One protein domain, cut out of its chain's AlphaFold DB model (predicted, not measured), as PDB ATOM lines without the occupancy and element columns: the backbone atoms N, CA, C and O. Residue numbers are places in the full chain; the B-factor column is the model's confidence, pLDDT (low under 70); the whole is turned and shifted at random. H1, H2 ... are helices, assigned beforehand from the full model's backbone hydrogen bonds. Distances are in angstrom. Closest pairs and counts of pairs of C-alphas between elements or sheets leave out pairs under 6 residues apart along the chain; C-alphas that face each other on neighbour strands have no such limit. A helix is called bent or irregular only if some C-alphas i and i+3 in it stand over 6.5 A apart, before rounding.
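What this domain is: This is residues 2 to 79 of the 338 residues of the protein "Poly(Beta-D-mannuronate) lyase" of Vibrio sp. JCM 19236 (UniProt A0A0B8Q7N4). What shape do these atoms make? The long helix H1 runs nearly straight through its bend, and its second arm, H1b, packs on H3, which lies in the middle of mostly aligned helices; H4 and H5, roughly end to end, pack on another side of H3. The first arm, H1a, reaches on past H3 and makes much of the length, while the short H2 sits at the turn between H1 and H3. What is it made of, and how large is it? The printed part has 78 residues with five named helices, H1 to H5 in order along the chain, and no named strand, in the class all helix. It is compact, with a radius of gyration of the C-alphas of 12.8 A and spans of 43 by 20 by 20 A.

Where its parts are: Where is the longest helix? H1, residues 3 to 24, was assigned as one helix by its hydrogen bonds but is bent, with C-alphas 12 and 15 6.6 A apart. Its arms are H1a, residues 3 to 12, 14.0 A long from C-alpha 3 at (15.712, 119.406, 117.512), and H1b, residues 15 to 24, 12.6 A long. Where are the others? H2 is residues 26 to 29, and H3 is residues 34 to 50, 24.7 A long from C-alpha 34 at (50.520, 115.992, 109.480). H4 is residues 53 to 61, 12.1 A long, and H5 is residues 70 to 78, 11.9 A long, ending with C-alpha 78 at (53.874, 108.784, 107.190).

How they stand to each other: How does H1 stand to the hub, H3? H1b touches residues 39 to 46 of H3, opposite ways at a shallow tilt of 32 degrees, only just short of steep; the closest C-alphas, of Ile 18 and Val 43, are 5.7 A apart. H1a is close to H3 but not clearly touching, with C-alphas of Val 10 and Ile 50 closest at 6.8 A. What else touches H3? H3 and H4 form a helical hairpin at a shallow tilt of 20 degrees, closest at the C-alphas of Gly 44 and Leu 56, 4.6 A. Residues 36 to 41 of H3 touch H5, with C-alphas of Val 40 and Phe 71 closest at 6.3 A, and residues 35 to 40 touch H2, with Phe 29 and Gly 36 closest at 4.8 A between C-alphas. How do H4 and H5 stand? They touch and run the same way at a shallow tilt of 18 degrees, with C-alphas of Val 60 and Phe 71 closest at 4.7 A. What do the backbones show? Every O i to N i+4 pair is within hydrogen-bond range in H1a, H1b, H3, H4 and H5; H2 is too short for such a pair.

The domain as a whole: How far does it reach? The two C-alphas farthest apart, of Ser 2 and Asn 77, are 43.2 A apart. Are there cuts or long links? The printed part has no cut and no long link; the link from H4 to H5, with 8 residues, is short. How confident is the model? The mean pLDDT of the printed part is 93.7, and no printed residue is under 70.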
ATOM      1  N   SER A   2      17.020 121.146 121.923       97.50
ATOM      2  CA  SER A   2      15.871 120.834 121.066       97.50
ATOM      3  C   SER A   2      16.329 120.329 119.691       97.50
ATOM      4  O   SER A   2      17.518 120.388 119.367       97.50
ATOM      5  N   GLN A   3      15.398 119.817 118.883       97.31
ATOM      6  CA  GLN A   3      15.712 119.406 117.512       97.31
ATOM      7  C   GLN A   3      16.144 120.606 116.656       97.31
ATOM      8  O   GLN A   3      17.176 120.543 116.007       97.31
ATOM      9  N   GLU A   4      15.438 121.733 116.756       98.06
ATOM     10  CA  GLU A   4      15.770 122.961 116.022       98.06
ATOM     11  C   GLU A   4      17.171 123.497 116.373       98.06
ATOM     12  O   GLU A   4      17.922 123.926 115.499       98.06
ATOM     13  N   GLU A   5      17.566 123.434 117.650       98.00
ATOM     14  CA  GLU A   5      18.921 123.803 118.073       98.00
ATOM     15  C   GLU A   5      19.980 122.843 117.509       98.00
ATOM     16  O   GLU A   5      21.043 123.297 117.084       98.00
ATOM     17  N   ARG A   6      19.694 121.531 117.485       97.44
ATOM     18  CA  ARG A   6      20.569 120.516 116.872       97.44
ATOM     19  C   ARG A   6      20.753 120.783 115.388       97.44
ATOM     20  O   ARG A   6      21.895 120.903 114.954       97.44
ATOM     21  N   ASP A   7      19.660 120.937 114.652       97.75
ATOM     22  CA  ASP A   7      19.683 121.164 113.208       97.75
ATOM     23  C   ASP A   7      20.461 122.439 112.885       97.75
ATOM     24  O   ASP A   7      21.378 122.425 112.068       97.75
ATOM     25  N   ARG A   8      20.223 123.520 113.639       98.06
ATOM     26  CA  ARG A   8      20.962 124.772 113.471       98.06
ATOM     27  C   ARG A   8      22.471 124.616 113.686       98.06
ATOM     28  O   ARG A   8      23.238 125.263 112.974       98.06
ATOM     29  N   ILE A   9      22.915 123.822 114.663       98.06
ATOM     30  CA  ILE A   9      24.349 123.573 114.899       98.06
ATOM     31  C   ILE A   9      24.931 122.694 113.789       98.06
ATOM     32  O   ILE A   9      26.017 122.988 113.288       98.06
ATOM     33  N   VAL A  10      24.218 121.646 113.377       98.00
ATOM     34  CA  VAL A  10      24.650 120.761 112.288       98.00
ATOM     35  C   VAL A  10      24.817 121.554 110.995       98.00
ATOM     36  O   VAL A  10      25.903 121.554 110.417       98.00
ATOM     37  N   GLU A  11      23.793 122.299 110.589       97.94
ATOM     38  CA  GLU A  11      23.760 123.038 109.324       97.94
ATOM     39  C   GLU A  11      24.716 124.232 109.285       97.94
ATOM     40  O   GLU A  11      25.209 124.586 108.218       97.94
ATOM     41  N   ARG A  12      24.972 124.895 110.423       97.88
ATOM     42  CA  ARG A  12      25.761 126.142 110.446       97.88
ATOM     43  C   ARG A  12      27.176 125.994 110.985       97.88
ATOM     44  O   ARG A  12      27.940 126.952 110.888       97.88
ATOM     45  N   VAL A  13      27.518 124.847 111.570       97.06
ATOM     46  CA  VAL A  13      28.851 124.598 112.135       97.06
ATOM     47  C   VAL A  13      29.449 123.321 111.561       97.06
ATOM     48  O   VAL A  13      30.450 123.400 110.855       97.06
ATOM     49  N   PHE A  14      28.839 122.158 111.814       98.00
ATOM     50  CA  PHE A  14      29.455 120.879 111.445       98.00
ATOM     51  C   PHE A  14      29.549 120.671 109.934       98.00
ATOM     52  O   PHE A  14      30.635 120.369 109.446       98.00
ATOM     53  N   ILE A  15      28.455 120.870 109.191       97.81
ATOM     54  CA  ILE A  15      28.464 120.714 107.729       97.81
ATOM     55  C   ILE A  15      29.442 121.708 107.073       97.81
ATOM     56  O   ILE A  15      30.346 121.244 106.380       97.81
ATOM     57  N   PRO A  16      29.410 123.025 107.378       97.75
ATOM     58  CA  PRO A  16      30.387 123.961 106.824       97.75
ATOM     59  C   PRO A  16      31.846 123.640 107.178       97.75
ATOM     60  O   PRO A  16      32.734 123.890 106.369       97.75
ATOM     61  N   MET A  17      32.128 123.097 108.369       96.75
ATOM     62  CA  MET A  17      33.485 122.669 108.743       96.75
ATOM     63  C   MET A  17      33.959 121.452 107.938       96.75
ATOM     64  O   MET A  17      35.128 121.400 107.542       96.75
ATOM     65  N   ILE A  18      33.066 120.488 107.696       96.94
ATOM     66  CA  ILE A  18      33.359 119.332 106.845       96.94
ATOM     67  C   ILE A  18      33.630 119.817 105.419       96.94
ATOM     68  O   ILE A  18      34.715 119.565 104.908       96.94
ATOM     69  N   GLU A  19      32.720 120.592 104.823       95.94
ATOM     70  CA  GLU A  19      32.857 121.131 103.458       95.94
ATOM     71  C   GLU A  19      34.104 122.014 103.301       95.94
ATOM     72  O   GLU A  19      34.826 121.944 102.304       95.94
ATOM     73  N   MET A  20      34.432 122.821 104.314       95.00
ATOM     74  CA  MET A  20      35.675 123.592 104.329       95.00
ATOM     75  C   MET A  20      36.890 122.671 104.172       95.00
ATOM     76  O   MET A  20      37.790 122.981 103.394       95.00
ATOM     77  N   SER A  21      36.908 121.542 104.876       94.06
ATOM     78  CA  SER A  21      38.018 120.588 104.830       94.06
ATOM     79  C   SER A  21      38.032 119.798 103.515       94.06
ATOM     80  O   SER A  21      39.065 119.739 102.858       94.06
ATOM     81  N   THR A  22      36.891 119.249 103.095       94.12
ATOM     82  CA  THR A  22      36.783 118.269 101.996       94.12
ATOM     83  C   THR A  22      36.567 118.889 100.611       94.12
ATOM     84  O   THR A  22      36.725 118.213  99.587       94.12
ATOM     85  N   GLU A  23      36.211 120.175 100.547       93.62
ATOM     86  CA  GLU A  23      35.993 120.906  99.297       93.62
ATOM     87  C   GLU A  23      36.959 122.080  99.171       93.62
ATOM     88  O   GLU A  23      37.818 122.087  98.290       93.62
ATOM     89  N   LYS A  24      36.874 123.064 100.076       92.56
ATOM     90  CA  LYS A  24      37.678 124.294  99.969       92.56
ATOM     91  C   LYS A  24      39.174 124.033 100.155       92.56
ATOM     92  O   LYS A  24      39.997 124.661  99.488       92.56
ATOM     93  N   TYR A  25      39.521 123.122 101.059       91.94
ATOM     94  CA  TYR A  25      40.893 122.703 101.337       91.94
ATOM     95  C   TYR A  25      41.126 121.228 100.994       91.94
ATOM     96  O   TYR A  25      41.990 120.599 101.602       91.94
ATOM     97  N   ALA A  26      40.422 120.700  99.983       89.00
ATOM     98  CA  ALA A  26      40.547 119.306  99.547       89.00
ATOM     99  C   ALA A  26      42.008 118.893  99.290       89.00
ATOM    100  O   ALA A  26      42.441 117.826  99.708       89.00
ATOM    101  N   TYR A  27      42.808 119.800  98.714       84.12
ATOM    102  CA  TYR A  27      44.238 119.586  98.466       84.12
ATOM    103  C   TYR A  27      45.082 119.359  99.733       84.12
ATOM    104  O   TYR A  27      46.213 118.911  99.614       84.12
ATOM    105  N   ARG A  28      44.588 119.723 100.928       84.81
ATOM    106  CA  ARG A  28      45.217 119.402 102.222       84.81
ATOM    107  C   ARG A  28      44.585 118.191 102.890       84.81
ATOM    108  O   ARG A  28      45.273 117.518 103.645       84.81
ATOM    109  N   PHE A  29      43.294 117.961 102.660       88.38
ATOM    110  CA  PHE A  29      42.555 116.847 103.246       88.38
ATOM    111  C   PHE A  29      43.106 115.496 102.776       88.38
ATOM    112  O   PHE A  29      43.388 114.639 103.605       88.38
ATOM    113  N   ASP A  30      43.349 115.365 101.471       84.94
ATOM    114  CA  ASP A  30      43.890 114.142 100.862       84.94
ATOM    115  C   ASP A  30      45.432 114.124 100.817       84.94
ATOM    116  O   ASP A  30      46.034 113.225 100.239       84.94
ATOM    117  N   HIS A  31      46.103 115.116 101.413       86.69
ATOM    118  CA  HIS A  31      47.562 115.195 101.392       86.69
ATOM    119  C   HIS A  31      48.182 114.364 102.514       86.69
ATOM    120  O   HIS A  31      47.885 114.570 103.692       86.69
ATOM    121  N   ILE A  32      49.099 113.471 102.148       85.56
ATOM    122  CA  ILE A  32      49.884 112.659 103.079       85.56
ATOM    123  C   ILE A  32      50.897 113.554 103.815       85.56
ATOM    124  O   ILE A  32      52.013 113.767 103.355       85.56
ATOM    125  N   HIS A  33      50.466 114.139 104.936       86.56
ATOM    126  CA  HIS A  33      51.232 115.064 105.781       86.56
ATOM    127  C   HIS A  33      50.518 115.228 107.133       86.56
ATOM    128  O   HIS A  33      49.306 115.026 107.204       86.56
ATOM    129  N   ASN A  34      51.186 115.719 108.189       83.94
ATOM    130  CA  ASN A  34      50.520 115.992 109.480       83.94
ATOM    131  C   ASN A  34      49.235 116.848 109.373       83.94
ATOM    132  O   ASN A  34      48.292 116.651 110.141       83.94
ATOM    133  N   HIS A  35      49.153 117.768 108.401       88.38
ATOM    134  CA  HIS A  35      47.950 118.565 108.161       88.38
ATOM    135  C   HIS A  35      46.764 117.709 107.696       88.38
ATOM    136  O   HIS A  35      45.637 117.965 108.122       88.38
ATOM    137  N   GLY A  36      47.021 116.704 106.855       90.75
ATOM    138  CA  GLY A  36      46.022 115.733 106.425       90.75
ATOM    139  C   GLY A  36      45.492 114.928 107.604       90.75
ATOM    140  O   GLY A  36      44.282 114.746 107.705       90.75
ATOM    141  N   VAL A  37      46.359 114.543 108.555       92.94
ATOM    142  CA  VAL A  37      45.979 113.656 109.674       92.94
ATOM    143  C   VAL A  37      44.975 114.379 110.563       92.94
ATOM    144  O   VAL A  37      43.942 113.830 110.945       92.94
ATOM    145  N   TRP A  38      45.240 115.658 110.836       95.19
ATOM    146  CA  TRP A  38      44.312 116.531 111.545       95.19
ATOM    147  C   TRP A  38      42.998 116.738 110.790       95.19
ATOM    148  O   TRP A  38      41.937 116.728 111.416       95.19
ATOM    149  N   ALA A  39      43.053 116.924 109.470       95.50
ATOM    150  CA  ALA A  39      41.868 117.166 108.658       95.50
ATOM    151  C   ALA A  39      40.937 115.941 108.632       95.50
ATOM    152  O   ALA A  39      39.745 116.077 108.917       95.50
ATOM    153  N   VAL A  40      41.474 114.740 108.387       96.06
ATOM    154  CA  VAL A  40      40.682 113.500 108.394       96.06
ATOM    155  C   VAL A  40      40.154 113.175 109.790       96.06
ATOM    156  O   VAL A  40      38.982 112.831 109.929       96.06
ATOM    157  N   ALA A  41      40.948 113.376 110.851       97.12
ATOM    158  CA  ALA A  41      40.487 113.175 112.226       97.12
ATOM    159  C   ALA A  41      39.345 114.130 112.603       97.12
ATOM    160  O   ALA A  41      38.365 113.712 113.224       97.12
ATOM    161  N   ALA A  42      39.433 115.399 112.193       97.19
ATOM    162  CA  ALA A  42      38.375 116.377 112.423       97.19
ATOM    163  C   ALA A  42      37.084 116.005 111.679       97.19
ATOM    164  O   ALA A  42      36.008 116.035 112.283       97.19
ATOM    165  N   VAL A  43      37.176 115.611 110.402       97.69
ATOM    166  CA  VAL A  43      36.010 115.174 109.617       97.69
ATOM    167  C   VAL A  43      35.399 113.900 110.199       97.69
ATOM    168  O   VAL A  43      34.187 113.870 110.399       97.69
ATOM    169  N   GLY A  44      36.204 112.902 110.571       98.00
ATOM    170  CA  GLY A  44      35.722 111.670 111.208       98.00
ATOM    171  C   GLY A  44      35.015 111.923 112.545       98.00
ATOM    172  O   GLY A  44      33.938 111.382 112.796       98.00
ATOM    173  N   ALA A  45      35.553 112.817 113.381       98.12
ATOM    174  CA  ALA A  45      34.903 113.217 114.629       98.12
ATOM    175  C   ALA A  45      33.575 113.953 114.384       98.12
ATOM    176  O   ALA A  45      32.579 113.670 115.056       98.12
ATOM    177  N   CYS A  46      33.534 114.865 113.406       98.31
ATOM    178  CA  CYS A  46      32.299 115.550 113.023       98.31
ATOM    179  C   CYS A  46      31.256 114.554 112.507       98.31
ATOM    180  O   CYS A  46      30.111 114.609 112.946       98.31
ATOM    181  N   ALA A  47      31.661 113.623 111.639       98.06
ATOM    182  CA  ALA A  47      30.813 112.595 111.046       98.06
ATOM    183  C   ALA A  47      30.073 111.772 112.106       98.06
ATOM    184  O   ALA A  47      28.848 111.639 112.054       98.06
ATOM    185  N   VAL A  48      30.801 111.284 113.115       97.94
ATOM    186  CA  VAL A  48      30.209 110.539 114.234       97.94
ATOM    187  C   VAL A  48      29.293 111.425 115.075       97.94
ATOM    188  O   VAL A  48      28.196 110.997 115.431       97.94
ATOM    189  N   ALA A  49      29.693 112.669 115.359       97.25
ATOM    190  CA  ALA A  49      28.898 113.587 116.175       97.25
ATOM    191  C   ALA A  49      27.528 113.918 115.556       97.25
ATOM    192  O   ALA A  49      26.556 114.111 116.290       97.25
ATOM    193  N   ILE A  50      27.442 113.966 114.223       97.31
ATOM    194  CA  ILE A  50      26.204 114.279 113.491       97.31
ATOM    195  C   ILE A  50      25.505 113.044 112.899       97.31
ATOM    196  O   ILE A  50      24.478 113.190 112.238       97.31
ATOM    197  N   GLY A  51      26.032 111.835 113.130       96.50
ATOM    198  CA  GLY A  51      25.442 110.582 112.647       96.50
ATOM    199  C   GLY A  51      25.463 110.427 111.123       96.50
ATOM    200  O   GLY A  51      24.482 109.957 110.547       96.50
ATOM    201  N   LYS A  52      26.552 110.852 110.471       97.06
ATOM    202  CA  LYS A  52      26.734 110.842 109.009       97.06
ATOM    203  C   LYS A  52      27.885 109.907 108.606       97.06
ATOM    204  O   LYS A  52      29.009 110.384 108.432       97.06
ATOM    205  N   PRO A  53      27.647 108.583 108.520       96.19
ATOM    206  CA  PRO A  53      28.697 107.592 108.268       96.19
ATOM    207  C   PRO A  53      29.450 107.816 106.950       96.19
ATOM    208  O   PRO A  53      30.636 107.516 106.878       96.19
ATOM    209  N   GLU A  54      28.821 108.427 105.946       96.62
ATOM    210  CA  GLU A  54      29.446 108.741 104.660       96.62
ATOM    211  C   GLU A  54      30.694 109.636 104.792       96.62
ATOM    212  O   GLU A  54      31.671 109.464 104.064       96.62
ATOM    213  N   TYR A  55      30.707 110.561 105.759       97.50
ATOM    214  CA  TYR A  55      31.874 111.407 106.020       97.50
ATOM    215  C   TYR A  55      32.946 110.684 106.836       97.50
ATOM    216  O   TYR A  55      34.126 111.011 106.712       97.50
ATOM    217  N   LEU A  56      32.559 109.695 107.649       97.94
ATOM    218  CA  LEU A  56      33.527 108.852 108.341       97.94
ATOM    219  C   LEU A  56      34.250 107.960 107.329       97.94
ATOM    220  O   LEU A  56      35.474 107.931 107.329       97.94
ATOM    221  N   GLU A  57      33.520 107.325 106.409       97.19
ATOM    222  CA  GLU A  57      34.123 106.554 105.317       97.19
ATOM    223  C   GLU A  57      35.078 107.409 104.474       97.19
ATOM    224  O   GLU A  57      36.176 106.959 104.158       97.19
ATOM    225  N   MET A  58      34.703 108.656 104.167       96.38
ATOM    226  CA  MET A  58      35.573 109.603 103.458       96.38
ATOM    227  C   MET A  58      36.848 109.935 104.245       96.38
ATOM    228  O   MET A  58      37.925 110.025 103.665       96.38
ATOM    229  N   ALA A  59      36.758 110.119 105.563       97.06
ATOM    230  CA  ALA A  59      37.940 110.349 106.394       97.06
ATOM    231  C   ALA A  59      38.863 109.121 106.437       97.06
ATOM    232  O   ALA A  59      40.084 109.268 106.433       97.06
ATOM    233  N   VAL A  60      38.292 107.914 106.470       97.19
ATOM    234  CA  VAL A  60      39.050 106.659 106.578       97.19
ATOM    235  C   VAL A  60      39.719 106.280 105.259       97.19
ATOM    236  O   VAL A  60      40.915 105.991 105.255       97.19
ATOM    237  N   TYR A  61      38.966 106.309 104.158       95.94
ATOM    238  CA  TYR A  61      39.384 105.799 102.847       95.94
ATOM    239  C   TYR A  61      39.730 106.886 101.826       95.94
ATOM    240  O   TYR A  61      40.058 106.562 100.690       95.94
ATOM    241  N   GLY A  62      39.611 108.159 102.203       93.50
ATOM    242  CA  GLY A  62      39.806 109.279 101.293       93.50
ATOM    243  C   GLY A  62      38.558 109.609 100.476       93.50
ATOM    244  O   GLY A  62      37.554 108.887 100.472       93.50
ATOM    245  N   LYS A  63      38.606 110.755  99.791       87.88
ATOM    246  CA  LYS A  63      37.517 111.206  98.912       87.88
ATOM    247  C   LYS A  63      37.442 110.391  97.621       87.88
ATOM    248  O   LYS A  63      36.345 110.112  97.137       87.88
ATOM    249  N   ASP A  64      38.601 110.027  97.089       89.12
ATOM    250  CA  ASP A  64      38.764 109.120  95.962       89.12
ATOM    251  C   ASP A  64      39.423 107.835  96.466       89.12
ATOM    252  O   ASP A  64      40.589 107.844  96.848       89.12
ATOM    253  N   ARG A  65      38.666 106.733  96.471       84.88
ATOM    254  CA  ARG A  65      39.128 105.438  96.995       84.88
ATOM    255  C   ARG A  65      40.233 104.800  96.152       84.88
ATOM    256  O   ARG A  65      40.833 103.826  96.598       84.88
ATOM    257  N   GLU A  66      40.454 105.281  94.930       87.44
ATOM    258  CA  GLU A  66      41.540 104.804  94.068       87.44
ATOM    259  C   GLU A  66      42.832 105.613  94.265       87.44
ATOM    260  O   GLU A  66      43.905 105.171  93.850       87.44
ATOM    261  N   ALA A  67      42.751 106.782  94.911       86.94
ATOM    262  CA  ALA A  67      43.892 107.641  95.193       86.94
ATOM    263  C   ALA A  67      44.492 107.348  96.573       86.94
ATOM    264  O   ALA A  67      43.769 107.088  97.530       86.94
ATOM    265  N   THR A  68      45.817 107.488  96.696       89.31
ATOM    266  CA  THR A  68      46.522 107.402  97.984       89.31
ATOM    267  C   THR A  68      46.138 108.580  98.884       89.31
ATOM    268  O   THR A  68      46.701 109.669  98.759       89.31
ATOM    269  N   SER A  69      45.146 108.386  99.749       91.31
ATOM    270  CA  SER A  69      44.519 109.435 100.554       91.31
ATOM    271  C   SER A  69      43.735 108.877 101.751       91.31
ATOM    272  O   SER A  69      43.631 107.673 101.973       91.31
ATOM    273  N   GLY A  70      43.187 109.764 102.584       93.81
ATOM    274  CA  GLY A  70      42.471 109.348 103.790       93.81
ATOM    275  C   GLY A  70      43.390 108.845 104.902       93.81
ATOM    276  O   GLY A  70      44.613 108.966 104.856       93.81
ATOM    277  N   PHE A  71      42.785 108.345 105.972       95.75
ATOM    278  CA  PHE A  71      43.512 107.979 107.180       95.75
ATOM    279  C   PHE A  71      44.404 106.750 107.002       95.75
ATOM    280  O   PHE A  71      45.545 106.769 107.459       95.75
ATOM    281  N   LEU A  72      43.917 105.697 106.338       94.81
ATOM    282  CA  LEU A  72      44.673 104.445 106.205       94.81
ATOM    283  C   LEU A  72      45.956 104.622 105.382       94.81
ATOM    284  O   LEU A  72      46.998 104.068 105.742       94.81
ATOM    285  N   ASP A  73      45.922 105.454 104.342       92.38
ATOM    286  CA  ASP A  73      47.122 105.758 103.564       92.38
ATOM    287  C   ASP A  73      48.075 106.689 104.303       92.38
ATOM    288  O   ASP A  73      49.289 106.532 104.196       92.38
ATOM    289  N   GLN A  74      47.566 107.619 105.111       90.62
ATOM    290  CA  GLN A  74      48.424 108.435 105.970       90.62
ATOM    291  C   GLN A  74      49.160 107.585 106.997       90.62
ATOM    292  O   GLN A  74      50.373 107.712 107.146       90.62
ATOM    293  N   VAL A  75      48.442 106.669 107.645       89.06
ATOM    294  CA  VAL A  75      49.014 105.664 108.539       89.06
ATOM    295  C   VAL A  75      50.070 104.821 107.815       89.06
ATOM    296  O   VAL A  75      51.128 104.539 108.371       89.06
ATOM    297  N   SER A  76      49.812 104.457 106.559       87.69
ATOM    298  CA  SER A  76      50.719 103.624 105.774       87.69
ATOM    299  C   SER A  76      51.960 104.352 105.263       87.69
ATOM    300  O   SER A  76      52.981 103.701 105.083       87.69
ATOM    301  N   ASN A  77      51.912 105.657 105.018       86.25
ATOM    302  CA  ASN A  77      53.001 106.350 104.324       86.25
ATOM    303  C   ASN A  77      53.780 107.334 105.204       86.25
ATOM    304  O   ASN A  77      54.919 107.650 104.879       86.25
ATOM    305  N   LEU A  78      53.199 107.824 106.305       85.88
ATOM    306  CA  LEU A  78      53.874 108.784 107.190       85.88
ATOM    307  C   LEU A  78      54.662 108.136 108.330       85.88
ATOM    308  O   LEU A  78      55.546 108.777 108.900       85.88
ATOM    309  N   PHE A  79      54.313 106.906 108.693       87.94
ATOM    310  CA  PHE A  79      54.910 106.198 109.817       87.94
ATOM    311  C   PHE A  79      55.706 105.014 109.289       87.94
ATOM    312  O   PHE A  79      55.173 104.166 108.566       87.94
TER     313      PHE A  79